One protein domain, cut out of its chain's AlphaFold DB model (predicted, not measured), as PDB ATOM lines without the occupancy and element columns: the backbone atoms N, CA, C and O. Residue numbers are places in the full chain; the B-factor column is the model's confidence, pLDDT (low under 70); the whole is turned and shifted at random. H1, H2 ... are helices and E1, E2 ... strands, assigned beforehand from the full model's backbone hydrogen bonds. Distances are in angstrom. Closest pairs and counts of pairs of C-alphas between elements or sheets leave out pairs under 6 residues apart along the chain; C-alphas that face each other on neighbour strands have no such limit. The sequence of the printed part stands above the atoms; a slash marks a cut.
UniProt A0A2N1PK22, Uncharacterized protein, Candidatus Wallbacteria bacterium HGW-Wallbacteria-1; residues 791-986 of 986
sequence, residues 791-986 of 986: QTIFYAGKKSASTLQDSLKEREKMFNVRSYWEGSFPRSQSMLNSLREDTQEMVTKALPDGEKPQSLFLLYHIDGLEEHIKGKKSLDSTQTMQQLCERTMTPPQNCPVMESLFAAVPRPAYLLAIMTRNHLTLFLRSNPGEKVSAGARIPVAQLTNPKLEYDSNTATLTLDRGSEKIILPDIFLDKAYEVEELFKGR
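AT A GLANCE: This is residues 791 to 986 of the 986 residues of an uncharacterized protein of Candidatus Wallbacteria bacterium HGW-Wallbacteria-1 (UniProt A0A2N1PK22). A twisted sheet of five strands, E1 to E5, makes the middle, with H3 over one face, while H6 and a smaller three-stranded sheet, E6 E7 E8, cover parts of the opposite face; the two sheets are only partly face to face, their strands crossed. H7 packs on the smaller sheet, H5 sits beside E3, and the long helix H1 crosses one end of the body beyond H3. The printed part has 196 residues, with seven named helices and eight named strands in the order E1 H1 H2 H3 E2 H4 H5 H6 E3 E4 E5 E6 E7 E8 H7. The class is mixed, helices and strands, and both sheets, E1-E5-E4-E3-E2 and E6-E7-E8, are antiparallel. The whole is compact, with a radius of gyration of the C-alphas of 16.0 A and spans of 46 by 35 by 32 A.

HOW THE PARTS SIT: Start with residues 791 to 794, edge strand E1; its antiparallel neighbour is E5, residues 932 to 939, with N 791 and O 935 2.9 A apart. H1, residues 801 to 818, only just touches H3, residues 837 to 846, with 3 pairs of C-alphas within 8 A, made by residues 804 to 808 of H1 alone; the closest C-alphas are those of Leu 804 and Glu 837, 6.8 A, and the lines are about perpendicular at 83 degrees. H2, residues 830 to 834, is close to but not clearly touching H4, residues 866 to 869; the closest C-alphas, Met 831 and Ile 869, are 5.9 A apart. H3 is on the larger sheet at a height of 8.7 A, over E5 and E4, residues 919 to 926; the C-alphas of Ala 846 and Gly 935 come closest, 5.2 A. Edge strand E2, residues 855 to 859, is antiparallel to E3, residues 908 to 915, with N 857 and O 913 2.9 A apart. H5, residues 878 to 887, is on the same face as H3, over none of the strands, but only just: 2 of its C-alphas fall on E3. H6, residues 896 to 904, is on the opposite face at a height of 8.8 A, and runs along the strands at 23 degrees to E4 on the local plane. With H7, residues 973 to 984, it makes three layers: H6 and H7 on one face, H3 on the other. E3, E4 and E5 form a meander, each strand the antiparallel neighbour of the one before; look at N 912 and O 923, 2.9 A, and N 936 and O 922, 2.9 A. E6, residues 944 to 950, E7, residues 954 to 961, and E8, residues 964 to 972, form another, with N 947 and O 958 2.9 A apart and N 959 and O 966 2.9 A. The sheets form a sandwich, two sheets face to face, their strands at 58 degrees; the closest C-alphas of E2 and E8 are Leu 859 and Ile 971, 5.3 A. H7 makes two layers with the smaller sheet, over E6 and E7 at a height of 9.0 A. Every O i to N i+4 pair is within hydrogen-bond range in H1, H2, H3, H6 and H7, and 5 of 6 are in H5; H4 is too short for such a pair.

IN THESE COORDINATES: Find C-alpha 791 at (19.089, 86.924, 93.264), where E1 begins. H1 runs 25.2 A from C-alpha 801 at (35.006, 81.014, 107.317). E3, E4 and E5 measure 20.5, 22.1 and 23.5 A; E7 and E8 measure 22.9 and 23.9 A. H7, 16.4 A, ends at C-alpha 984, (9.983, 114.438, 100.557).

THE WHOLE: The two C-alphas farthest apart are those of Val 817 and Ser 963, 50.5 A. The printed part has no cut and ends at the chain's last residue, 986. The link from H1 to H2, 11 residues, is long. The mean pLDDT of the printed part is 84.3; residues 928 to 929, 950 to 952, 977 and 979 to 986 are under 70.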
ATOM      1  N   GLN A 791      17.895  87.636  93.702       89.12
ATOM      2  CA  GLN A 791      19.089  86.924  93.264       89.12
ATOM      3  C   GLN A 791      19.823  86.336  94.474       89.12
ATOM      4  O   GLN A 791      20.231  87.067  95.378       89.12
ATOM      5  N   THR A 792      20.029  85.018  94.489       89.94
ATOM      6  CA  THR A 792      20.866  84.349  95.499       89.94
ATOM      7  C   THR A 792      22.342  84.524  95.148       89.94
ATOM      8  O   THR A 792      22.797  84.115  94.080       89.94
ATOM      9  N   ILE A 793      23.107  85.123  96.058       90.75
ATOM     10  CA  ILE A 793      24.497  85.524  95.853       90.75
ATOM     11  C   ILE A 793      25.406  84.668  96.738       90.75
ATOM     12  O   ILE A 793      25.286  84.653  97.965       90.75
ATOM     13  N   PHE A 794      26.356  83.990  96.095       87.06
ATOM     14  CA  PHE A 794      27.342  83.124  96.738       87.06
ATOM     15  C   PHE A 794      28.721  83.796  96.795       87.06
ATOM     16  O   PHE A 794      29.174  84.433  95.832       87.06
ATOM     17  N   TYR A 795      29.428  83.604  97.911       86.81
ATOM     18  CA  TYR A 795      30.837  83.983  98.021       86.81
ATOM     19  C   TYR A 795      31.715  83.056  97.166       86.81
ATOM     20  O   TYR A 795      31.759  81.847  97.398       86.81
ATOM     21  N   ALA A 796      32.441  83.623  96.196       77.50
ATOM     22  CA  ALA A 796      33.237  82.848  95.238       77.50
ATOM     23  C   ALA A 796      34.690  82.607  95.700       77.50
ATOM     24  O   ALA A 796      35.432  81.847  95.072       77.50
ATOM     25  N   GLY A 797      35.120  83.257  96.784       78.38
ATOM     26  CA  GLY A 797      36.497  83.193  97.258       78.38
ATOM     27  C   GLY A 797      36.876  81.882  97.962       78.38
ATOM     28  O   GLY A 797      36.089  81.229  98.653       78.38
ATOM     29  N   LYS A 798      38.160  81.524  97.834       80.00
ATOM     30  CA  LYS A 798      38.744  80.288  98.388       80.00
ATOM     31  C   LYS A 798      38.978  80.317  99.908       80.00
ATOM     32  O   LYS A 798      39.279  79.274 100.480       80.00
ATOM     33  N   LYS A 799      38.862  81.475 100.575       84.38
ATOM     34  CA  LYS A 799      39.095  81.596 102.029       84.38
ATOM     35  C   LYS A 799      38.040  80.806 102.821       84.38
ATOM     36  O   LYS A 799      36.861  80.782 102.452       84.38
ATOM     37  N   SER A 800      38.442  80.147 103.909       83.62
ATOM     38  CA  SER A 800      37.509  79.491 104.836       83.62
ATOM     39  C   SER A 800      36.813  80.526 105.733       83.62
ATOM     40  O   SER A 800      37.289  81.651 105.884       83.62
ATOM     41  N   ALA A 801      35.699  80.141 106.366       80.69
ATOM     42  CA  ALA A 801      35.006  81.014 107.317       80.69
ATOM     43  C   ALA A 801      35.887  81.396 108.526       80.69
ATOM     44  O   ALA A 801      35.798  82.526 108.998       80.69
ATOM     45  N   SER A 802      36.776  80.502 108.986       83.00
ATOM     46  CA  SER A 802      37.744  80.815 110.047       83.00
ATOM     47  C   SER A 802      38.775  81.848 109.593       83.00
ATOM     48  O   SER A 802      38.912  82.881 110.241       83.00
ATOM     49  N   THR A 803      39.413  81.651 108.432       87.25
ATOM     50  CA  THR A 803      40.392  82.605 107.880       87.25
ATOM     51  C   THR A 803      39.785  83.993 107.655       87.25
ATOM     52  O   THR A 803      40.441  85.004 107.894       87.25
ATOM     53  N   LEU A 804      38.522  84.059 107.221       87.56
ATOM     54  CA  LEU A 804      37.785  85.316 107.071       87.56
ATOM     55  C   LEU A 804      37.510  85.998 108.421       87.56
ATOM     56  O   LEU A 804      37.578  87.224 108.506       87.56
ATOM     57  N   GLN A 805      37.229  85.227 109.477       87.38
ATOM     58  CA  GLN A 805      37.023  85.768 110.822       87.38
ATOM     59  C   GLN A 805      38.325  86.277 111.448       87.38
ATOM     60  O   GLN A 805      38.315  87.296 112.133       87.38
ATOM     61  N   ASP A 806      39.444  85.594 111.212       88.19
ATOM     62  CA  ASP A 806      40.742  86.022 111.733       88.19
ATOM     63  C   ASP A 806      41.262  87.266 110.991       88.19
ATOM     64  O   ASP A 806      41.680  88.217 111.649       88.19
ATOM     65  N   SER A 807      41.077  87.354 109.663       89.50
ATOM     66  CA  SER A 807      41.311  88.600 108.906       89.50
ATOM     67  C   SER A 807      40.452  89.768 109.418       89.50
ATOM     68  O   SER A 807      40.918  90.902 109.523       89.50
ATOM     69  N   LEU A 808      39.191  89.514 109.797       89.75
ATOM     70  CA  LEU A 808      38.335  90.548 110.386       89.75
ATOM     71  C   LEU A 808      38.897  91.074 111.718       89.75
ATOM     72  O   LEU A 808      38.958  92.288 111.893       89.75
ATOM     73  N   LYS A 809      39.375  90.193 112.610       89.81
ATOM     74  CA  LYS A 809      40.034  90.592 113.870       89.81
ATOM     75  C   LYS A 809      41.332  91.366 113.631       89.81
ATOM     76  O   LYS A 809      41.653  92.277 114.388       89.81
ATOM     77  N   GLU A 810      42.106  91.005 112.609       89.38
ATOM     78  CA  GLU A 810      43.316  91.750 112.239       89.38
ATOM     79  C   GLU A 810      42.968  93.148 111.724       89.38
ATOM     80  O   GLU A 810      43.538  94.128 112.201       89.38
ATOM     81  N   ARG A 811      41.967  93.274 110.843       91.31
ATOM     82  CA  ARG A 811      41.476  94.585 110.390       91.31
ATOM     83  C   ARG A 811      40.879  95.418 111.524       91.31
ATOM     84  O   ARG A 811      41.072  96.626 111.519       91.31
ATOM     85  N   GLU A 812      40.244  94.806 112.522       89.69
ATOM     86  CA  GLU A 812      39.753  95.497 113.725       89.69
ATOM     87  C   GLU A 812      40.904  96.048 114.590       89.69
ATOM     88  O   GLU A 812      40.858  97.195 115.032       89.69
ATOM     89  N   LYS A 813      42.003  95.295 114.753       88.94
ATOM     90  CA  LYS A 813      43.235  95.825 115.372       88.94
ATOM     91  C   LYS A 813      43.807  96.996 114.571       88.94
ATOM     92  O   LYS A 813      44.187  98.004 115.162       88.94
ATOM     93  N   MET A 814      43.842  96.889 113.242       85.69
ATOM     94  CA  MET A 814      44.319  97.971 112.374       85.69
ATOM     95  C   MET A 814      43.397  99.198 112.415       85.69
ATOM     96  O   MET A 814      43.902 100.317 112.396       85.69
ATOM     97  N   PHE A 815      42.080  99.011 112.542       87.50
ATOM     98  CA  PHE A 815      41.112 100.087 112.764       87.50
ATOM     99  C   PHE A 815      41.402 100.830 114.073       87.50
ATOM    100  O   PHE A 815      41.472 102.054 114.062       87.50
ATOM    101  N   ASN A 816      41.667 100.115 115.170       85.44
ATOM    102  CA  ASN A 816      41.999 100.738 116.458       85.44
ATOM    103  C   ASN A 816      43.292 101.577 116.419       85.44
ATOM    104  O   ASN A 816      43.434 102.502 117.210       85.44
ATOM    105  N   VAL A 817      44.213 101.292 115.488       85.25
ATOM    106  CA  VAL A 817      45.434 102.092 115.262       85.25
ATOM    107  C   VAL A 817      45.201 103.239 114.269       85.25
ATOM    108  O   VAL A 817      45.692 104.345 114.471       85.25
ATOM    109  N   ARG A 818      44.475 102.994 113.169       82.50
ATOM    110  CA  ARG A 818      44.336 103.936 112.036       82.50
ATOM    111  C   ARG A 818      43.077 104.809 112.086       82.50
ATOM    112  O   ARG A 818      42.977 105.760 111.318       82.50
ATOM    113  N   SER A 819      42.111 104.483 112.944       83.50
ATOM    114  CA  SER A 819      40.769 105.087 113.028       83.50
ATOM    115  C   SER A 819      39.928 105.040 111.735       83.50
ATOM    116  O   SER A 819      38.946 105.769 111.606       83.50
ATOM    117  N   TYR A 820      40.272 104.178 110.768       84.50
ATOM    118  CA  TYR A 820      39.462 103.917 109.570       84.50
ATOM    119  C   TYR A 820      39.608 102.460 109.100       84.50
ATOM    120  O   TYR A 820      40.641 101.828 109.321       84.50
ATOM    121  N   TRP A 821      38.571 101.921 108.450       86.06
ATOM    122  CA  TRP A 821      38.591 100.569 107.875       86.06
ATOM    123  C   TRP A 821      39.165 100.562 106.459       86.06
ATOM    124  O   TRP A 821      38.862 101.440 105.648       86.06
ATOM    125  N   GLU A 822      39.932  99.521 106.139       80.06
ATOM    126  CA  GLU A 822      40.362  99.214 104.772       80.06
ATOM    127  C   GLU A 822      39.412  98.180 104.146       80.06
ATOM    128  O   GLU A 822      39.134  97.122 104.723       80.06
ATOM    129  N   GLY A 823      38.884  98.524 102.971       82.00
ATOM    130  CA  GLY A 823      37.854  97.774 102.257       82.00
ATOM    131  C   GLY A 823      37.543  98.387 100.889       82.00
ATOM    132  O   GLY A 823      38.153  99.380 100.486       82.00
ATOM    133  N   SER A 824      36.607  97.772 100.167       81.50
ATOM    134  CA  SER A 824      36.307  98.100  98.762       81.50
ATOM    135  C   SER A 824      35.424  99.342  98.566       81.50
ATOM    136  O   SER A 824      35.260  99.805  97.437       81.50
ATOM    137  N   PHE A 825      34.834  99.885  99.635       88.56
ATOM    138  CA  PHE A 825      33.894 101.008  99.570       88.56
ATOM    139  C   PHE A 825      34.566 102.342  99.952       88.56
ATOM    140  O   PHE A 825      35.581 102.352 100.653       88.56
ATOM    141  N   PRO A 826      34.017 103.505  99.543       84.94
ATOM    142  CA  PRO A 826      34.517 104.810  99.982       84.94
ATOM    143  C   PRO A 826      34.562 104.933 101.513       84.94
ATOM    144  O   PRO A 826      33.710 104.376 102.199       84.94
ATOM    145  N   ARG A 827      35.503 105.719 102.061       84.06
ATOM    146  CA  ARG A 827      35.665 105.896 103.522       84.06
ATOM    147  C   ARG A 827      34.404 106.395 104.246       84.06
ATOM    148  O   ARG A 827      34.245 106.099 105.423       84.06
ATOM    149  N   SER A 828      33.505 107.101 103.555       81.00
ATOM    150  CA  SER A 828      32.196 107.500 104.091       81.00
ATOM    151  C   SER A 828      31.295 106.307 104.432       81.00
ATOM    152  O   SER A 828      30.517 106.383 105.377       81.00
ATOM    153  N   GLN A 829      31.437 105.179 103.732       87.00
ATOM    154  CA  GLN A 829      30.701 103.937 103.983       87.00
ATOM    155  C   GLN A 829      31.434 103.050 105.004       87.00
ATOM    156  O   GLN A 829      31.706 101.873 104.758       87.00
ATOM    157  N   SER A 830      31.773 103.629 106.164       88.19
ATOM    158  CA  SER A 830      32.548 102.961 107.226       88.19
ATOM    159  C   SER A 830      31.918 101.633 107.666       88.19
ATOM    160  O   SER A 830      32.619 100.635 107.815       88.19
ATOM    161  N   MET A 831      30.586 101.586 107.778       91.00
ATOM    162  CA  MET A 831      29.835 100.376 108.128       91.00
ATOM    163  C   MET A 831      30.010  99.243 107.102       91.00
ATOM    164  O   MET A 831      30.200  98.106 107.508       91.00
ATOM    165  N   LEU A 832      30.014  99.516 105.788       92.62
ATOM    166  CA  LEU A 832      30.276  98.467 104.784       92.62
ATOM    167  C   LEU A 832      31.728  97.985 104.843       92.62
ATOM    168  O   LEU A 832      31.991  96.789 104.746       92.62
ATOM    169  N   ASN A 833      32.673  98.907 105.047       92.44
ATOM    170  CA  ASN A 833      34.086  98.562 105.174       92.44
ATOM    171  C   ASN A 833      34.410  97.802 106.477       92.44
ATOM    172  O   ASN A 833      35.406  97.074 106.495       92.44
ATOM    173  N   SER A 834      33.574  97.898 107.520       92.56
ATOM    174  CA  SER A 834      33.704  97.085 108.739       92.56
ATOM    175  C   SER A 834      33.215  95.643 108.566       92.56
ATOM    176  O   SER A 834      33.622  94.775 109.337       92.56
ATOM    177  N   LEU A 835      32.391  95.334 107.556       92.62
ATOM    178  CA  LEU A 835      31.914  93.966 107.294       92.62
ATOM    179  C   LEU A 835      33.064  93.026 106.897       92.62
ATOM    180  O   LEU A 835      34.137  93.457 106.456       92.62
ATOM    181  N   ARG A 836      32.855  91.716 107.039       91.12
ATOM    182  CA  ARG A 836      33.821  90.682 106.644       91.12
ATOM    183  C   ARG A 836      33.990  90.661 105.121       91.12
ATOM    184  O   ARG A 836      33.084  91.031 104.382       91.12
ATOM    185  N   GLU A 837      35.165  90.258 104.639       90.00
ATOM    186  CA  GLU A 837      35.523  90.373 103.213       90.00
ATOM    187  C   GLU A 837      34.556  89.632 102.270       90.00
ATOM    188  O   GLU A 837      34.257  90.124 101.186       90.00
ATOM    189  N   ASP A 838      34.040  88.470 102.686       91.12
ATOM    190  CA  ASP A 838      33.033  87.719 101.929       91.12
ATOM    191  C   ASP A 838      31.710  88.475 101.843       91.12
ATOM    192  O   ASP A 838      31.110  88.549 100.772       91.12
ATOM    193  N   THR A 839      31.281  89.084 102.946       92.38
ATOM    194  CA  THR A 839      30.110  89.959 102.971       92.38
ATOM    195  C   THR A 839      30.324  91.187 102.080       92.38
ATOM    196  O   THR A 839      29.433  91.515 101.305       92.38
ATOM    197  N   GLN A 840      31.504  91.823 102.100       92.06
ATOM    198  CA  GLN A 840      31.821  92.946 101.202       92.06
ATOM    199  C   GLN A 840      31.757  92.541  99.718       92.06
ATOM    200  O   GLN A 840      31.186  93.275  98.909       92.06
ATOM    201  N   GLU A 841      32.282  91.366  99.349       90.94
ATOM    202  CA  GLU A 841      32.181  90.827  97.982       90.94
ATOM    203  C   GLU A 841      30.716  90.572  97.584       90.94
ATOM    204  O   GLU A 841      30.296  90.937  96.485       90.94
ATOM    205  N   MET A 842      29.919  89.984  98.481       91.75
ATOM    206  CA  MET A 842      28.503  89.701  98.232       91.75
ATOM    207  C   MET A 842      27.655  90.978  98.127       91.75
ATOM    208  O   MET A 842      26.840  91.077  97.214       91.75
ATOM    209  N   VAL A 843      27.894  91.990  98.971       92.88
ATOM    210  CA  VAL A 843      27.265  93.321  98.850       92.88
ATOM    211  C   VAL A 843      27.654  93.987  97.528       92.88
ATOM    212  O   VAL A 843      26.796  94.546  96.852       92.88
ATOM    213  N   THR A 844      28.922  93.888  97.115       91.31
ATOM    214  CA  THR A 844      29.382  94.446  95.830       91.31
ATOM    215  C   THR A 844      28.652  93.806  94.646       91.31
ATOM    216  O   THR A 844      28.257  94.514  93.729       91.31
ATOM    217  N   LYS A 845      28.407  92.488  94.687       90.56
ATOM    218  CA  LYS A 845      27.595  91.774  93.684       90.56
ATOM    219  C   LYS A 845      26.102  92.120  93.757       90.56
ATOM    220  O   LYS A 845      25.424  92.087  92.736       90.56
ATOM    221  N   ALA A 846      25.577  92.433  94.942       90.50
ATOM    222  CA  ALA A 846      24.171  92.800  95.119       90.50
ATOM    223  C   ALA A 846      23.842  94.174  94.517       90.50
ATOM    224  O   ALA A 846      22.740  94.367  94.006       90.50
ATOM    225  N   LEU A 847      24.792  95.111  94.541       90.44
ATOM    226  CA  LEU A 847      24.625  96.457  93.990       90.44
ATOM    227  C   LEU A 847      24.589  96.466  92.445       90.44
ATOM    228  O   LEU A 847      25.161  95.574  91.819       90.44
ATOM    229  N   PRO A 848      23.933  97.459  91.811       87.12
ATOM    230  CA  PRO A 848      24.005  97.675  90.365       87.12
ATOM    231  C   PRO A 848      25.409  98.100  89.903       87.12
ATOM    232  O   PRO A 848      26.105  98.840  90.604       87.12
ATOM    233  N   ASP A 849      25.804  97.692  88.694       83.25
ATOM    234  CA  ASP A 849      27.129  97.988  88.136       83.25
ATOM    235  C   ASP A 849      27.400  99.498  88.032       83.25
ATOM    236  O   ASP A 849      26.623 100.267  87.468       83.25
ATOM    237  N   GLY A 850      28.541  99.929  88.577       79.06
ATOM    238  CA  GLY A 850      28.983 101.327  88.564       79.06
ATOM    239  C   GLY A 850      28.288 102.250  89.574       79.06
ATOM    240  O   GLY A 850      28.768 103.369  89.792       79.06
ATOM    241  N   GLU A 851      27.216 101.811  90.240       85.50
ATOM    242  CA  GLU A 851      26.545 102.604  91.271       85.50
ATOM    243  C   GLU A 851      27.255 102.491  92.631       85.50
ATOM    244  O   GLU A 851      27.727 101.433  93.042       85.50
ATOM    245  N   LYS A 852      27.344 103.614  93.355       85.56
ATOM    246  CA  LYS A 852      27.957 103.679  94.691       85.56
ATOM    247  C   LYS A 852      26.879 103.900  95.758       85.56
ATOM    248  O   LYS A 852      26.009 104.745  95.533       85.56
ATOM    249  N   PRO A 853      26.952 103.220  96.920       89.31
ATOM    250  CA  PRO A 853      26.063 103.484  98.048       89.31
ATOM    251  C   PRO A 853      26.127 104.949  98.488       89.31
ATOM    252  O   PRO A 853      27.219 105.499  98.673       89.31
ATOM    253  N   GLN A 854      24.959 105.564  98.671       85.50
ATOM    254  CA  GLN A 854      24.808 106.893  99.266       85.50
ATOM    255  C   GLN A 854      24.378 106.755 100.727       85.50
ATOM    256  O   GLN A 854      25.137 107.150 101.611       85.50
ATOM    257  N   SER A 855      23.252 106.083 100.971       84.31
ATOM    258  CA  SER A 855      22.709 105.833 102.312       84.31
ATOM    259  C   SER A 855      22.596 104.335 102.596       84.31
ATOM    260  O   SER A 855      22.475 103.517 101.681       84.31
ATOM    261  N   LEU A 856      22.661 103.973 103.876       88.94
ATOM    262  CA  LEU A 856      22.675 102.592 104.349       88.94
ATOM    263  C   LEU A 856      21.870 102.468 105.642       88.94
ATOM    264  O   LEU A 856      22.051 103.256 106.572       88.94
ATOM    265  N   PHE A 857      21.036 101.436 105.699       88.25
ATOM    266  CA  PHE A 857      20.109 101.174 106.789       88.25
ATOM    267  C   PHE A 857      20.264  99.727 107.262       88.25
ATOM    268  O   PHE A 857      20.230  98.796 106.456       88.25
ATOM    269  N   LEU A 858      20.425  99.542 108.573       92.19
ATOM    270  CA  LEU A 858      20.245  98.249 109.228       92.19
ATOM    271  C   LEU A 858      18.758  98.099 109.551       92.19
ATOM    272  O   LEU A 858      18.216  98.939 110.269       92.19
ATOM    273  N   LEU A 859      18.123  97.061 109.012       91.19
ATOM    274  CA  LEU A 859      16.743  96.692 109.338       91.19
ATOM    275  C   LEU A 859      16.748  95.712 110.521       91.19
ATOM    276  O   LEU A 859      17.757  95.040 110.747       91.19
ATOM    277  N   TYR A 860      15.643  95.629 111.270       89.31
ATOM    278  CA  TYR A 860      15.579  94.888 112.548       89.31
ATOM    279  C   TYR A 860      16.588  95.401 113.590       89.31
ATOM    280  O   TYR A 860      17.325  94.628 114.210       89.31
ATOM    281  N   HIS A 861      16.647  96.724 113.773       84.88
ATOM    282  CA  HIS A 861      17.538  97.359 114.739       84.88
ATOM    283  C   HIS A 861      17.295  96.895 116.190       84.88
ATOM    284  O   HIS A 861      16.184  96.549 116.595       84.88
ATOM    285  N   ILE A 862      18.366  96.910 116.990       83.25
ATOM    286  CA  ILE A 862      18.362  96.567 118.415       83.25
ATOM    287  C   ILE A 862      19.204  97.601 119.168       83.25
ATOM    288  O   ILE A 862      20.323  97.914 118.746       83.25
ATOM    289  N   ASP A 863      18.678  98.080 120.297       76.44
ATOM    290  CA  ASP A 863      19.359  99.018 121.189       76.44
ATOM    291  C   ASP A 863      20.787  98.552 121.530       76.44
ATOM    292  O   ASP A 863      21.038  97.385 121.840       76.44
ATOM    293  N   GLY A 864      21.742  99.486 121.487       77.69
ATOM    294  CA  GLY A 864      23.163  99.213 121.738       77.69
ATOM    295  C   GLY A 864      23.995  98.867 120.494       77.69
ATOM    296  O   GLY A 864      25.217  98.759 120.594       77.69
ATOM    297  N   LEU A 865      23.392  98.765 119.301       82.94
ATOM    298  CA  LEU A 865      24.131  98.542 118.046       82.94
ATOM    299  C   LEU A 865      24.690  99.820 117.386       82.94
ATOM    300  O   LEU A 865      25.278  99.737 116.307       82.94
ATOM    301  N   GLU A 866      24.597 100.989 118.031       81.38
ATOM    302  CA  GLU A 866      25.098 102.273 117.506       81.38
ATOM    303  C   GLU A 866      26.544 102.226 116.989       81.38
ATOM    304  O   GLU A 866      26.846 102.782 115.933       81.38
ATOM    305  N   GLU A 867      27.456 101.570 117.711       85.69
ATOM    306  CA  GLU A 867      28.865 101.475 117.303       85.69
ATOM    307  C   GLU A 867      29.058 100.663 116.016       85.69
ATOM    308  O   GLU A 867      30.017 100.894 115.281       85.69
ATOM    309  N   HIS A 868      28.139  99.748 115.711       88.25
ATOM    310  CA  HIS A 868      28.155  98.972 114.475       88.25
ATOM    311  C   HIS A 868      27.638  99.817 113.301       88.25
ATOM    312  O   HIS A 868      28.278  99.865 112.253       88.25
ATOM    313  N   ILE A 869      26.550 100.573 113.507       82.88
ATOM    314  CA  ILE A 869      25.999 101.519 112.515       82.88
ATOM    315  C   ILE A 869      27.007 102.630 112.192       82.88
ATOM    316  O   ILE A 869      27.218 102.973 111.031       82.88
ATOM    317  N   LYS A 870      27.701 103.151 113.211       84.56
ATOM    318  CA  LYS A 870      28.780 104.145 113.065       84.56
ATOM    319  C   LYS A 870      30.061 103.554 112.447       84.56
ATOM    320  O   LYS A 870      31.042 104.274 112.277       84.56
ATOM    321  N   GLY A 871      30.084 102.256 112.122       85.31
ATOM    322  CA  GLY A 871      31.241 101.579 111.537       85.31
ATOM    323  C   GLY A 871      32.466 101.568 112.453       85.31
ATOM    324  O   GLY A 871      33.585 101.609 111.961       85.31
ATOM    325  N   LYS A 872      32.286 101.543 113.779       87.00
ATOM    326  CA  LYS A 872      33.373 101.297 114.746       87.00
ATOM    327  C   LYS A 872      33.563  99.807 115.033       87.00
ATOM    328  O   LYS A 872      34.666  99.391 115.359       87.00
ATOM    329  N   LYS A 873      32.496  99.013 114.901       89.19
ATOM    330  CA  LYS A 873      32.484  97.551 115.073       89.19
ATOM    331  C   LYS A 873      31.846  96.867 113.864       89.19
ATOM    332  O   LYS A 873      31.057  97.475 113.140       89.19
ATOM    333  N   SER A 874      32.197  95.605 113.636       91.00
ATOM    334  CA  SER A 874      31.651  94.800 112.537       91.00
ATOM    335  C   SER A 874      30.357  94.097 112.935       91.00
ATOM    336  O   SER A 874      30.307  93.465 113.991       91.00
ATOM    337  N   LEU A 875      29.335  94.127 112.072       90.25
ATOM    338  CA  LEU A 875      28.143  93.285 112.248       90.25
ATOM    339  C   LEU A 875      28.456  91.785 112.140       90.25
ATOM    340  O   LEU A 875      27.730  90.980 112.712       90.25
ATOM    341  N   ASP A 876      29.555  91.405 111.480       88.69
ATOM    342  CA  ASP A 876      29.931  90.006 111.229       88.69
ATOM    343  C   ASP A 876      30.654  89.350 112.431       88.69
ATOM    344  O   ASP A 876      31.426  88.391 112.301       88.69
ATOM    345  N   SER A 877      30.402  89.872 113.635       85.75
ATOM    346  CA  SER A 877      30.734  89.235 114.909       85.75
ATOM    347  C   SER A 877      29.724  88.119 115.207       85.75
ATOM    348  O   SER A 877      28.522  88.278 114.999       85.75
ATOM    349  N   THR A 878      30.191  86.982 115.733       81.19
ATOM    350  CA  THR A 878      29.321  85.830 116.037       81.19
ATOM    351  C   THR A 878      28.216  86.179 117.038       81.19
ATOM    352  O   THR A 878      27.092  85.716 116.882       81.19
ATOM    353  N   GLN A 879      28.518  87.023 118.029       82.81
ATOM    354  CA  GLN A 879      27.550  87.468 119.033       82.81
ATOM    355  C   GLN A 879      26.517  88.431 118.430       82.81
ATOM    356  O   GLN A 879      25.320  88.270 118.658       82.81
ATOM    357  N   THR A 880      26.969  89.394 117.620       86.06
ATOM    358  CA  THR A 880      26.099  90.393 116.977       86.06
ATOM    359  C   THR A 880      25.141  89.729 115.984       86.06
ATOM    360  O   THR A 880      23.945  90.015 115.989       86.06
ATOM    361  N   MET A 881      25.636  88.780 115.180       84.50
ATOM    362  CA  MET A 881      24.809  87.997 114.254       84.50
ATOM    363  C   MET A 881      23.772  87.129 114.971       84.50
ATOM    364  O   MET A 881      22.660  87.011 114.471       84.50
ATOM    365  N   GLN A 882      24.092  86.539 116.130       83.00
ATOM    366  CA  GLN A 882      23.112  85.768 116.908       83.00
ATOM    367  C   GLN A 882      21.959  86.654 117.400       83.00
ATOM    368  O   GLN A 882      20.802  86.300 117.198       83.00
ATOM    369  N   GLN A 883      22.270  87.831 117.953       84.44
ATOM    370  CA  GLN A 883      21.267  88.787 118.437       84.44
ATOM    371  C   GLN A 883      20.354  89.309 117.314       84.44
ATOM    372  O   GLN A 883      19.145  89.419 117.502       84.44
ATOM    373  N   LEU A 884      20.911  89.603 116.135       86.12
ATOM    374  CA  LEU A 884      20.126  90.049 114.976       86.12
ATOM    375  C   LEU A 884      19.317  88.910 114.336       86.12
ATOM    376  O   LEU A 884      18.184  89.134 113.902       86.12
ATOM    377  N   CYS A 885      19.850  87.683 114.326       83.69
ATOM    378  CA  CYS A 885      19.166  86.508 113.787       83.69
ATOM    379  C   CYS A 885      17.823  86.278 114.492       83.69
ATOM    380  O   CYS A 885      16.836  86.034 113.808       83.69
ATOM    381  N   GLU A 886      17.755  86.430 115.821       80.69
ATOM    382  CA  GLU A 886      16.523  86.241 116.608       80.69
ATOM    383  C   GLU A 886      15.354  87.124 116.132       80.69
ATOM    384  O   GLU A 886      14.213  86.662 116.117       80.69
ATOM    385  N   ARG A 887      15.622  88.361 115.687       78.69
ATOM    386  CA  ARG A 887      14.593  89.271 115.139       78.69
ATOM    387  C   ARG A 887      14.394  89.107 113.630       78.69
ATOM    388  O   ARG A 887      13.277  89.243 113.142       78.69
ATOM    389  N   THR A 888      15.445  88.739 112.897       80.25
ATOM    390  CA  THR A 888      15.412  88.585 111.429       80.25
ATOM    391  C   THR A 888      14.810  87.237 110.975       80.25
ATOM    392  O   THR A 888      14.917  86.893 109.807       80.25
ATOM    393  N   MET A 889      14.159  86.449 111.844       76.19
ATOM    394  CA  MET A 889      13.503  85.187 111.438       76.19
ATOM    395  C   MET A 889      12.135  85.375 110.760       76.19
ATOM    396  O   MET A 889      11.705  84.501 110.008       76.19
ATOM    397  N   THR A 890      11.429  86.478 111.026       75.81
ATOM    398  CA  THR A 890      10.058  86.708 110.535       75.81
ATOM    399  C   THR A 890      10.020  87.804 109.464       75.81
ATOM    400  O   THR A 890      10.223  88.972 109.813       75.81
ATOM    401  N   PRO A 891       9.743  87.483 108.182       79.06
ATOM    402  CA  PRO A 891       9.588  88.501 107.144       79.06
ATOM    403  C   PRO A 891       8.351  89.377 107.411       79.06
ATOM    404  O   PRO A 891       7.371  88.883 107.982       79.06
ATOM    405  N   PRO A 892       8.335  90.650 106.974       79.94
ATOM    406  CA  PRO A 892       7.144  91.484 107.039       79.94
ATOM    407  C   PRO A 892       6.040  90.904 106.161       79.94
ATOM    408  O   PRO A 892       6.262  90.579 104.993       79.94
ATOM    409  N   GLN A 893       4.844  90.796 106.728       78.62
ATOM    410  CA  GLN A 893       3.661  90.337 106.007       78.62
ATOM    411  C   GLN A 893       3.249  91.359 104.941       78.62
ATOM    412  O   GLN A 893       3.426  92.562 105.129       78.62
ATOM    413  N   ASN A 894       2.637  90.887 103.853       80.38
ATOM    414  CA  ASN A 894       2.170  91.721 102.736       80.38
ATOM    415  C   ASN A 894       3.302  92.443 101.976       80.38
ATOM    416  O   ASN A 894       3.072  93.492 101.374       80.38
ATOM    417  N   CYS A 895       4.514  91.877 101.975       85.00
ATOM    418  CA  CYS A 895       5.646  92.378 101.195       85.00
ATOM    419  C   CYS A 895       6.269  91.246 100.348       85.00
ATOM    420  O   CYS A 895       7.200  90.571 100.802       85.00
ATOM    421  N   PRO A 896       5.807  91.036  99.097       83.94
ATOM    422  CA  PRO A 896       6.205  89.886  98.272       83.94
ATOM    423  C   PRO A 896       7.715  89.776  98.004       83.94
ATOM    424  O   PRO A 896       8.249  88.679  97.825       83.94
ATOM    425  N   VAL A 897       8.415  90.916  97.982       86.19
ATOM    426  CA  VAL A 897       9.875  90.997  97.802       86.19
ATOM    427  C   VAL A 897      10.606  90.430  99.018       86.19
ATOM    428  O   VAL A 897      11.561  89.671  98.870       86.19
ATOM    429  N   MET A 898      10.132  90.756 100.223       88.62
ATOM    430  CA  MET A 898      10.716  90.293 101.481       88.62
ATOM    431  C   MET A 898      10.426  88.809 101.710       88.62
ATOM    432  O   MET A 898      11.332  88.063 102.066       88.62
ATOM    433  N   GLU A 899       9.210  88.351 101.406       87.38
ATOM    434  CA  GLU A 899       8.876  86.920 101.392       87.38
ATOM    435  C   GLU A 899       9.811  86.135 100.453       87.38
ATOM    436  O   GLU A 899      10.346  85.092 100.833       87.38
ATOM    437  N   SER A 900      10.087  86.671  99.259       86.62
ATOM    438  CA  SER A 900      10.997  86.055  98.281       86.62
ATOM    439  C   SER A 900      12.467  86.066  98.738       86.62
ATOM    440  O   SER A 900      13.172  85.074  98.559       86.62
ATOM    441  N   LEU A 901      12.931  87.147  99.381       87.19
ATOM    442  CA  LEU A 901      14.269  87.237  99.987       87.19
ATOM    443  C   LEU A 901      14.468  86.199 101.097       87.19
ATOM    444  O   LEU A 901      15.473  85.490 101.105       87.19
ATOM    445  N   PHE A 902      13.508  86.086 102.015       89.31
ATOM    446  CA  PHE A 902      13.586  85.158 103.144       89.31
ATOM    447  C   PHE A 902      13.419  83.698 102.690       89.31
ATOM    448  O   PHE A 902      14.038  82.810 103.266       89.31
ATOM    449  N   ALA A 903      12.676  83.434 101.609       85.44
ATOM    450  CA  ALA A 903      12.644  82.112 100.982       85.44
ATOM    451  C   ALA A 903      13.998  81.710 100.356       85.44
ATOM    452  O   ALA A 903      14.343  80.528 100.347       85.44
ATOM    453  N   ALA A 904      14.783  82.675  99.861       84.69
ATOM    454  CA  ALA A 904      16.102  82.431  99.272       84.69
ATOM    455  C   ALA A 904      17.224  82.203 100.310       84.69
ATOM    456  O   ALA A 904      18.295  81.706  99.951       84.69
ATOM    457  N   VAL A 905      17.004  82.550 101.587       84.12
ATOM    458  CA  VAL A 905      18.000  82.441 102.666       84.12
ATOM    459  C   VAL A 905      17.406  81.692 103.871       84.12
ATOM    460  O   VAL A 905      16.690  82.296 104.661       84.12
ATOM    461  N   PRO A 906      17.738  80.404 104.092       70.00
ATOM    462  CA  PRO A 906      17.067  79.577 105.104       70.00
ATOM    463  C   PRO A 906      17.403  79.944 106.558       70.00
ATOM    464  O   PRO A 906      16.692  79.529 107.473       70.00
ATOM    465  N   ARG A 907      18.496  80.684 106.793       81.62
ATOM    466  CA  ARG A 907      18.898  81.199 108.113       81.62
ATOM    467  C   ARG A 907      19.405  82.643 108.001       81.62
ATOM    468  O   ARG A 907      20.624  82.852 107.949       81.62
ATOM    469  N   PRO A 908      18.500  83.630 107.911       88.69
ATOM    470  CA  PRO A 908      18.867  85.041 107.854       88.69
ATOM    471  C   PRO A 908      19.527  85.494 109.165       88.69
ATOM    472  O   PRO A 908      19.029  85.218 110.251       88.69
ATOM    473  N   ALA A 909      20.661  86.187 109.059       89.56
ATOM    474  CA  ALA A 909      21.400  86.739 110.193       89.56
ATOM    475  C   ALA A 909      21.098  88.230 110.399       89.56
ATOM    476  O   ALA A 909      20.870  88.656 111.524       89.56
ATOM    477  N   TYR A 910      21.090  89.014 109.318       93.12
ATOM    478  CA  TYR A 910      20.626  90.404 109.308       93.12
ATOM    479  C   TYR A 910      20.250  90.841 107.889       93.12
ATOM    480  O   TYR A 910      20.634  90.211 106.897       93.12
ATOM    481  N   LEU A 911      19.534  91.960 107.801       94.19
ATOM    482  CA  LEU A 911      19.100  92.578 106.556       94.19
ATOM    483  C   LEU A 911      19.586  94.030 106.474       94.19
ATOM    484  O   LEU A 911      19.396  94.815 107.401       94.19
ATOM    485  N   LEU A 912      20.184  94.388 105.339       94.75
ATOM    486  CA  LEU A 912      20.562  95.762 105.013       94.75
ATOM    487  C   LEU A 912      19.674  96.299 103.890       94.75
ATOM    488  O   LEU A 912      19.404  95.590 102.922       94.75
ATOM    489  N   ALA A 913      19.291  97.569 103.979       93.75
ATOM    490  CA  ALA A 913      18.770  98.329 102.850       93.75
ATOM    491  C   ALA A 913      19.812  99.376 102.437       93.75
ATOM    492  O   ALA A 913      20.265 100.179 103.253       93.75
ATOM    493  N   ILE A 914      20.231  99.336 101.174       93.12
ATOM    494  CA  ILE A 914      21.314 100.154 100.623       93.12
ATOM    495  C   ILE A 914      20.736 101.016  99.509       93.12
ATOM    496  O   ILE A 914      20.225 100.486  98.525       93.12
ATOM    497  N   MET A 915      20.817 102.336  99.645       89.12
ATOM    498  CA  MET A 915      20.268 103.266  98.663       89.12
ATOM    499  C   MET A 915      21.387 103.921  97.852       89.12
ATOM    500  O   MET A 915      22.321 104.519  98.395       89.12
ATOM    501  N   THR A 916      21.293 103.788  96.534       89.88
ATOM    502  CA  THR A 916      22.108 104.491  95.540       89.88
ATOM    503  C   THR A 916      21.289 105.640  94.933       89.88
ATOM    504  O   THR A 916      20.174 105.928  95.372       89.88
ATOM    505  N   ARG A 917      21.807 106.296  93.884       83.94
ATOM    506  CA  ARG A 917      21.068 107.354  93.169       83.94
ATOM    507  C   ARG A 917      19.747 106.852  92.578       83.94
ATOM    508  O   ARG A 917      18.744 107.568  92.646       83.94
ATOM    509  N   ASN A 918      19.776 105.638  92.021       85.25
ATOM    510  CA  ASN A 918      18.713 105.084  91.185       85.25
ATOM    511  C   ASN A 918      18.047 103.838  91.785       85.25
ATOM    512  O   ASN A 918      16.945 103.507  91.357       85.25
ATOM    513  N   HIS A 919      18.681 103.145  92.738       91.06
ATOM    514  CA  HIS A 919      18.222 101.854  93.249       91.06
ATOM    515  C   HIS A 919      18.213 101.781  94.782       91.06
ATOM    516  O   HIS A 919      19.157 102.181  95.462       91.06
ATOM    517  N   LEU A 920      17.157 101.175  95.316       92.19
ATOM    518  CA  LEU A 920      17.110 100.600  96.651       92.19
ATOM    519  C   LEU A 920      17.478  99.116  96.519       92.19
ATOM    520  O   LEU A 920      16.790  98.352  95.843       92.19
ATOM    521  N   THR A 921      18.586  98.709  97.130       93.88
ATOM    522  CA  THR A 921      19.047  97.316  97.161       93.88
ATOM    523  C   THR A 921      18.804  96.737  98.547       93.88
ATOM    524  O   THR A 921      19.373  97.219  99.525       93.88
ATOM    525  N   LEU A 922      17.983  95.694  98.641       94.81
ATOM    526  CA  LEU A 922      17.793  94.922  99.869       94.81
ATOM    527  C   LEU A 922      18.771  93.748  99.862       94.81
ATOM    528  O   LEU A 922      18.818  93.001  98.889       94.81
ATOM    529  N   PHE A 923      19.558  93.597 100.926       95.88
ATOM    530  CA  PHE A 923      20.619  92.598 101.046       95.88
ATOM    531  C   PHE A 923      20.449  91.779 102.329       95.88
ATOM    532  O   PHE A 923      20.765  92.242 103.428       95.88
ATOM    533  N   LEU A 924      19.943  90.553 102.186       93.94
ATOM    534  CA  LEU A 924      19.715  89.614 103.280       93.94
ATOM    535  C   LEU A 924      20.925  88.683 103.421       93.94
ATOM    536  O   LEU A 924      21.208  87.878 102.530       93.94
ATOM    537  N   ARG A 925      21.653  88.776 104.536       93.06
ATOM    538  CA  ARG A 925      22.854  87.967 104.787       93.06
ATOM    539  C   ARG A 925      22.488  86.696 105.551       93.06
ATOM    540  O   ARG A 925      21.836  86.776 106.587       93.06
ATOM    541  N   SER A 926      22.928  85.526 105.077       88.81
ATOM    542  CA  SER A 926      22.785  84.275 105.838       88.81
ATOM    543  C   SER A 926      23.791  84.181 106.994       88.81
ATOM    544  O   SER A 926      24.732  84.973 107.086       88.81
ATOM    545  N   ASN A 927      23.651  83.173 107.854       80.25
ATOM    546  CA  ASN A 927      24.632  82.908 108.907       80.25
ATOM    547  C   ASN A 927      26.080  82.735 108.368       80.25
ATOM    548  O   ASN A 927      26.307  82.297 107.230       80.25
ATOM    549  N   PRO A 928      27.111  83.062 109.173       63.97
ATOM    550  CA  PRO A 928      28.478  83.265 108.685       63.97
ATOM    551  C   PRO A 928      29.165  82.001 108.152       63.97
ATOM    552  O   PRO A 928      30.160  82.126 107.433       63.97
ATOM    553  N   GLY A 929      28.662  80.809 108.491       67.31
ATOM    554  CA  GLY A 929      29.159  79.524 107.986       67.31
ATOM    555  C   GLY A 929      28.604  79.114 106.618       67.31
ATOM    556  O   GLY A 929      29.233  78.311 105.937       67.31
ATOM    557  N   GLU A 930      27.466  79.669 106.193       70.19
ATOM    558  CA  GLU A 930      26.731  79.192 105.010       70.19
ATOM    559  C   GLU A 930      27.181  79.860 103.699       70.19
ATOM    560  O   GLU A 930      26.922  79.316 102.633       70.19
ATOM    561  N   LYS A 931      27.913  80.988 103.754       79.75
ATOM    562  CA  LYS A 931      28.471  81.710 102.580       79.75
ATOM    563  C   LYS A 931      27.437  82.164 101.521       79.75
ATOM    564  O   LYS A 931      27.797  82.365 100.358       79.75
ATOM    565  N   VAL A 932      26.182  82.363 101.932       85.56
ATOM    566  CA  VAL A 932      25.067  82.800 101.075       85.56
ATOM    567  C   VAL A 932      24.535  84.170 101.515       85.56
ATOM    568  O   VAL A 932      24.626  84.586 102.676       85.56
ATOM    569  N   SER A 933      23.958  84.884 100.560       91.50
ATOM    570  CA  SER A 933      23.091  86.043 100.765       91.50
ATOM    571  C   SER A 933      22.033  86.083  99.660       91.50
ATOM    572  O   SER A 933      22.154  85.361  98.671       91.50
ATOM    573  N   ALA A 934      21.012  86.921  99.807       92.81
ATOM    574  CA  ALA A 934      20.087  87.244  98.727       92.81
ATOM    575  C   ALA A 934      19.996  88.761  98.541       92.81
ATOM    576  O   ALA A 934      20.007  89.515  99.516       92.81
ATOM    577  N   GLY A 935      19.934  89.193  97.283       92.69
ATOM    578  CA  GLY A 935      19.804  90.589  96.883       92.69
ATOM    579  C   GLY A 935      18.517  90.825  96.097       92.69
ATOM    580  O   GLY A 935      18.196  90.042  95.207       92.69
ATOM    581  N   ALA A 936      17.807  91.913  96.388       92.69
ATOM    582  CA  ALA A 936      16.714  92.422  95.561       92.69
ATOM    583  C   ALA A 936      17.028  93.865  95.156       92.69
ATOM    584  O   ALA A 936      17.362  94.684  96.014       92.69
ATOM    585  N   ARG A 937      16.931  94.179  93.861       92.88
ATOM    586  CA  ARG A 937      17.213  95.515  93.311       92.88
ATOM    587  C   ARG A 937      15.908  96.178  92.892       92.88
ATOM    588  O   ARG A 937      15.148  95.608  92.116       92.88
ATOM    589  N   ILE A 938      15.658  97.377  93.401       90.81
ATOM    590  CA  ILE A 938      14.379  98.070  93.258       90.81
ATOM    591  C   ILE A 938      14.653  99.481  92.720       90.81
ATOM    592  O   ILE A 938      15.305 100.260  93.416       90.81
ATOM    593  N   PRO A 939      14.203  99.849  91.509       88.38
ATOM    594  CA  PRO A 939      14.407 101.199  90.992       88.38
ATOM    595  C   PRO A 939      13.661 102.234  91.845       88.38
ATOM    596  O   PRO A 939      12.447 102.149  92.006       88.38
ATOM    597  N   VAL A 940      14.364 103.246  92.362       86.00
ATOM    598  CA  VAL A 940      13.781 104.289  93.231       86.00
ATOM    599  C   VAL A 940      12.725 105.111  92.489       86.00
ATOM    600  O   VAL A 940      11.769 105.564  93.100       86.00
ATOM    601  N   ALA A 941      12.834 105.230  91.163       83.00
ATOM    602  CA  ALA A 941      11.817 105.865  90.320       83.00
ATOM    603  C   ALA A 941      10.449 105.142  90.319       83.00
ATOM    604  O   ALA A 941       9.469 105.717  89.861       83.00
ATOM    605  N   GLN A 942      10.374 103.897  90.809       84.38
ATOM    606  CA  GLN A 942       9.119 103.150  90.980       84.38
ATOM    607  C   GLN A 942       8.561 103.246  92.415       84.38
ATOM    608  O   GLN A 942       7.531 102.642  92.698       84.38
ATOM    609  N   LEU A 943       9.243 103.947  93.329       85.94
ATOM    610  CA  LEU A 943       8.886 104.021  94.747       85.94
ATOM    611  C   LEU A 943       8.215 105.350  95.068       85.94
ATOM    612  O   LEU A 943       8.752 106.419  94.792       85.94
ATOM    613  N   THR A 944       7.038 105.265  95.679       81.44
ATOM    614  CA  THR A 944       6.172 106.408  95.978       81.44
ATOM    615  C   THR A 944       5.606 106.307  97.395       81.44
ATOM    616  O   THR A 944       5.723 105.270  98.049       81.44
ATOM    617  N   ASN A 945       4.971 107.385  97.864       81.00
ATOM    618  CA  ASN A 945       4.151 107.401  99.082       81.00
ATOM    619  C   ASN A 945       4.864 106.886 100.359       81.00
ATOM    620  O   ASN A 945       4.389 105.931 100.981       81.00
ATOM    621  N   PRO A 946       6.002 107.491 100.761       84.06
ATOM    622  CA  PRO A 946       6.727 107.105 101.971       84.06
ATOM    623  C   PRO A 946       5.849 107.256 103.220       84.06
ATOM    624  O   PRO A 946       5.426 108.354 103.579       84.06
ATOM    625  N   LYS A 947       5.605 106.147 103.918       81.69
ATOM    626  CA  LYS A 947       4.846 106.110 105.174       81.69
ATOM    627  C   LYS A 947       5.717 105.554 106.284       81.69
ATOM    628  O   LYS A 947       6.074 104.379 106.253       81.69
ATOM    629  N   LEU A 948       6.050 106.401 107.254       80.81
ATOM    630  CA  LEU A 948       6.765 106.005 108.464       80.81
ATOM    631  C   LEU A 948       5.795 105.751 109.614       80.81
ATOM    632  O   LEU A 948       5.066 106.649 110.046       80.81
ATOM    633  N   GLU A 949       5.839 104.523 110.120       79.81
ATOM    634  CA  GLU A 949       5.164 104.084 111.334       79.81
ATOM    635  C   GLU A 949       6.201 103.981 112.455       79.81
ATOM    636  O   GLU A 949       7.132 103.178 112.387       79.81
ATOM    637  N   TYR A 950       6.066 104.840 113.464       69.81
ATOM    638  CA  TYR A 950       7.018 104.978 114.563       69.81
ATOM    639  C   TYR A 950       6.682 104.031 115.731       69.81
ATOM    640  O   TYR A 950       5.541 104.004 116.204       69.81
ATOM    641  N   ASP A 951       7.697 103.314 116.214       68.12
ATOM    642  CA  ASP A 951       7.732 102.575 117.481       68.12
ATOM    643  C   ASP A 951       8.755 103.240 118.437       68.12
ATOM    644  O   ASP A 951       9.412 104.220 118.084       68.12
ATOM    645  N   SER A 952       8.865 102.739 119.667       65.31
ATOM    646  CA  SER A 952       9.689 103.246 120.776       65.31
ATOM    647  C   SER A 952      11.039 103.877 120.386       65.31
ATOM    648  O   SER A 952      11.240 105.061 120.656       65.31
ATOM    649  N   ASN A 953      11.938 103.113 119.750       71.19
ATOM    650  CA  ASN A 953      13.270 103.558 119.296       71.19
ATOM    651  C   ASN A 953      13.518 103.314 117.790       71.19
ATOM    652  O   ASN A 953      14.625 103.547 117.288       71.19
ATOM    653  N   THR A 954      12.517 102.824 117.058       80.38
ATOM    654  CA  THR A 954      12.621 102.437 115.644       80.38
ATOM    655  C   THR A 954      11.433 102.952 114.834       80.38
ATOM    656  O   THR A 954      10.421 103.386 115.378       80.38
ATOM    657  N   ALA A 955      11.536 102.912 113.509       81.88
ATOM    658  CA  ALA A 955      10.418 103.168 112.614       81.88
ATOM    659  C   ALA A 955      10.394 102.157 111.466       81.88
ATOM    660  O   ALA A 955      11.435 101.784 110.922       81.88
ATOM    661  N   THR A 956       9.195 101.743 111.074       88.06
ATOM    662  CA  THR A 956       8.965 100.938 109.875       88.06
ATOM    663  C   THR A 956       8.581 101.861 108.727       88.06
ATOM    664  O   THR A 956       7.625 102.629 108.836       88.06
ATOM    665  N   LEU A 957       9.316 101.787 107.617       88.31
ATOM    666  CA  LEU A 957       8.994 102.517 106.391       88.31
ATOM    667  C   LEU A 957       8.232 101.614 105.425       88.31
ATOM    668  O   LEU A 957       8.736 100.567 105.025       88.31
ATOM    669  N   THR A 958       7.062 102.061 104.984       89.56
ATOM    670  CA  THR A 958       6.340 101.484 103.848       89.56
ATOM    671  C   THR A 958       6.471 102.401 102.633       89.56
ATOM    672  O   THR A 958       6.280 103.612 102.744       89.56
ATOM    673  N   LEU A 959       6.785 101.819 101.477       88.56
ATOM    674  CA  LEU A 959       6.827 102.467 100.165       88.56
ATOM    675  C   LEU A 959       5.870 101.733  99.217       88.56
ATOM    676  O   LEU A 959       5.856 100.500  99.188       88.56
ATOM    677  N   ASP A 960       5.100 102.480  98.431       85.31
ATOM    678  CA  ASP A 960       4.162 101.931  97.448       85.31
ATOM    679  C   ASP A 960       4.851 101.840  96.062       85.31
ATOM    680  O   ASP A 960       5.429 102.822  95.577       85.31
ATOM    681  N   ARG A 961       4.786 100.663  95.418       83.50
ATOM    682  CA  ARG A 961       5.252 100.369  94.048       83.50
ATOM    683  C   ARG A 961       4.069  99.902  93.197       83.50
ATOM    684  O   ARG A 961       3.830  98.702  93.036       83.50
ATOM    685  N   GLY A 962       3.285 100.850  92.687       77.75
ATOM    686  CA  GLY A 962       1.997 100.539  92.062       77.75
ATOM    687  C   GLY A 962       1.039  99.940  93.096       77.75
ATOM    688  O   GLY A 962       0.661 100.620  94.045       77.75
ATOM    689  N   SER A 963       0.668  98.669  92.933       70.31
ATOM    690  CA  SER A 963      -0.141  97.911  93.903       70.31
ATOM    691  C   SER A 963       0.672  97.050  94.884       70.31
ATOM    692  O   SER A 963       0.098  96.505  95.828       70.31
ATOM    693  N   GLU A 964       1.992  96.933  94.713       81.19
ATOM    694  CA  GLU A 964       2.865  96.228  95.659       81.19
ATOM    695  C   GLU A 964       3.359  97.163  96.771       81.19
ATOM    696  O   GLU A 964       3.694  98.320  96.521       81.19
ATOM    697  N   LYS A 965       3.480  96.643  97.999       86.62
ATOM    698  CA  LYS A 965       4.102  97.354  99.124       86.62
ATOM    699  C   LYS A 965       5.500  96.832  99.414       86.62
ATOM    700  O   LYS A 965       5.736  95.621  99.446       86.62
ATOM    701  N   ILE A 966       6.413  97.754  99.693       89.56
ATOM    702  CA  ILE A 966       7.781  97.470 100.121       89.56
ATOM    703  C   ILE A 966       7.939  97.971 101.550       89.56
ATOM    704  O   ILE A 966       7.817  99.166 101.806       89.56
ATOM    705  N   ILE A 967       8.169  97.043 102.478       90.44
ATOM    706  CA  ILE A 967       8.201  97.310 103.917       90.44
ATOM    707  C   ILE A 967       9.633  97.122 104.416       90.44
ATOM    708  O   ILE A 967      10.195  96.032 104.305       90.44
ATOM    709  N   LEU A 968      10.211  98.186 104.971       91.12
ATOM    710  CA  LEU A 968      11.530  98.213 105.594       91.12
ATOM    711  C   LEU A 968      11.338  98.343 107.120       91.12
ATOM    712  O   LEU A 968      11.124  99.456 107.607       91.12
ATOM    713  N   PRO A 969      11.330  97.226 107.872       89.44
ATOM    714  CA  PRO A 969      11.014  97.227 109.297       89.44
ATOM    715  C   PRO A 969      12.167  97.729 110.170       89.44
ATOM    716  O   PRO A 969      13.342  97.511 109.860       89.44
ATOM    717  N   ASP A 970      11.806  98.291 111.325       87.88
ATOM    718  CA  ASP A 970      12.707  98.518 112.460       87.88
ATOM    719  C   ASP A 970      14.004  99.281 112.108       87.88
ATOM    720  O   ASP A 970      15.109  98.887 112.491       87.88
ATOM    721  N   ILE A 971      13.880 100.386 111.368       87.38
ATOM    722  CA  ILE A 971      14.971 101.331 111.082       87.38
ATOM    723  C   ILE A 971      15.218 102.193 112.329       87.38
ATOM    724  O   ILE A 971      14.269 102.656 112.955       87.38
ATOM    725  N   PHE A 972      16.474 102.472 112.682       82.94
ATOM    726  CA  PHE A 972      16.795 103.419 113.763       82.94
ATOM    727  C   PHE A 972      16.304 104.849 113.448       82.94
ATOM    728  O   PHE A 972      16.465 105.311 112.316       82.94
ATOM    729  N   LEU A 973      15.754 105.564 114.436       75.38
ATOM    730  CA  LEU A 973      15.041 106.842 114.242       75.38
ATOM    731  C   LEU A 973      15.817 107.898 113.432       75.38
ATOM    732  O   LEU A 973      15.284 108.386 112.437       75.38
ATOM    733  N   ASP A 974      17.079 108.189 113.772       72.94
ATOM    734  CA  ASP A 974      17.923 109.152 113.031       72.94
ATOM    735  C   ASP A 974      17.978 108.851 111.524       72.94
ATOM    736  O   ASP A 974      18.052 109.749 110.686       72.94
ATOM    737  N   LYS A 975      17.944 107.562 111.173       74.19
ATOM    738  CA  LYS A 975      17.996 107.080 109.793       74.19
ATOM    739  C   LYS A 975      16.624 107.026 109.135       74.19
ATOM    740  O   LYS A 975      16.548 107.204 107.925       74.19
ATOM    741  N   ALA A 976      15.555 106.827 109.899       72.56
ATOM    742  CA  ALA A 976      14.195 106.940 109.389       72.56
ATOM    743  C   ALA A 976      13.899 108.370 108.899       72.56
ATOM    744  O   ALA A 976      13.365 108.531 107.804       72.56
ATOM    745  N   TYR A 977      14.337 109.397 109.641       67.69
ATOM    746  CA  TYR A 977      14.216 110.798 109.212       67.69
ATOM    747  C   TYR A 977      15.008 111.113 107.941       67.69
ATOM    748  O   TYR A 977      14.464 111.749 107.043       67.69
ATOM    749  N   GLU A 978      16.250 110.621 107.823       72.50
ATOM    750  CA  GLU A 978      17.046 110.759 106.591       72.50
ATOM    751  C   GLU A 978      16.274 110.215 105.376       72.50
ATOM    752  O   GLU A 978      16.286 110.818 104.304       72.50
ATOM    753  N   VAL A 979      15.544 109.106 105.540       67.69
ATOM    754  CA  VAL A 979      14.698 108.567 104.470       67.69
ATOM    755  C   VAL A 979      13.431 109.404 104.252       67.69
ATOM    756  O   VAL A 979      13.062 109.624 103.099       67.69
ATOM    757  N   GLU A 980      12.785 109.915 105.308       68.62
ATOM    758  CA  GLU A 980      11.618 110.805 105.169       68.62
ATOM    759  C   GLU A 980      11.967 112.060 104.352       68.62
ATOM    760  O   GLU A 980      11.221 112.423 103.445       68.62
ATOM    761  N   GLU A 981      13.120 112.685 104.606       67.88
ATOM    762  CA  GLU A 981      13.608 113.827 103.823       67.88
ATOM    763  C   GLU A 981      13.944 113.445 102.376       67.88
ATOM    764  O   GLU A 981      13.530 114.137 101.442       67.88
ATOM    765  N   LEU A 982      14.639 112.321 102.160       67.19
ATOM    766  CA  LEU A 982      15.057 111.880 100.822       67.19
ATOM    767  C   LEU A 982      13.889 111.539  99.882       67.19
ATOM    768  O   LEU A 982      14.053 111.660  98.666       67.19
ATOM    769  N   PHE A 983      12.728 111.148 100.422       67.44
ATOM    770  CA  PHE A 983      11.493 110.958  99.650       67.44
ATOM    771  C   PHE A 983      10.518 112.155  99.706       67.44
ATOM    772  O   PHE A 983       9.583 112.178  98.915       67.44
ATOM    773  N   LYS A 984      10.716 113.150 100.586       63.41
ATOM    774  CA  LYS A 984       9.983 114.438 100.557       63.41
ATOM    775  C   LYS A 984      10.606 115.472  99.615       63.41
ATOM    776  O   LYS A 984       9.912 116.367  99.150       63.41
ATOM    777  N   GLY A 985      11.914 115.380  99.370       49.22
ATOM    778  CA  GLY A 985      12.662 116.264  98.468       49.22
ATOM    779  C   GLY A 985      12.666 115.833  96.995       49.22
ATOM    780  O   GLY A 985      13.485 116.345  96.230       49.22
ATOM    781  N   ARG A 986      11.817 114.872  96.611       45.81
ATOM    782  CA  ARG A 986      11.647 114.340  95.249       45.81
ATOM    783  C   ARG A 986      10.177 114.389  94.849       45.81
ATOM    784  O   ARG A 986       9.944 114.632  93.648       45.81
TER     785      ARG A 986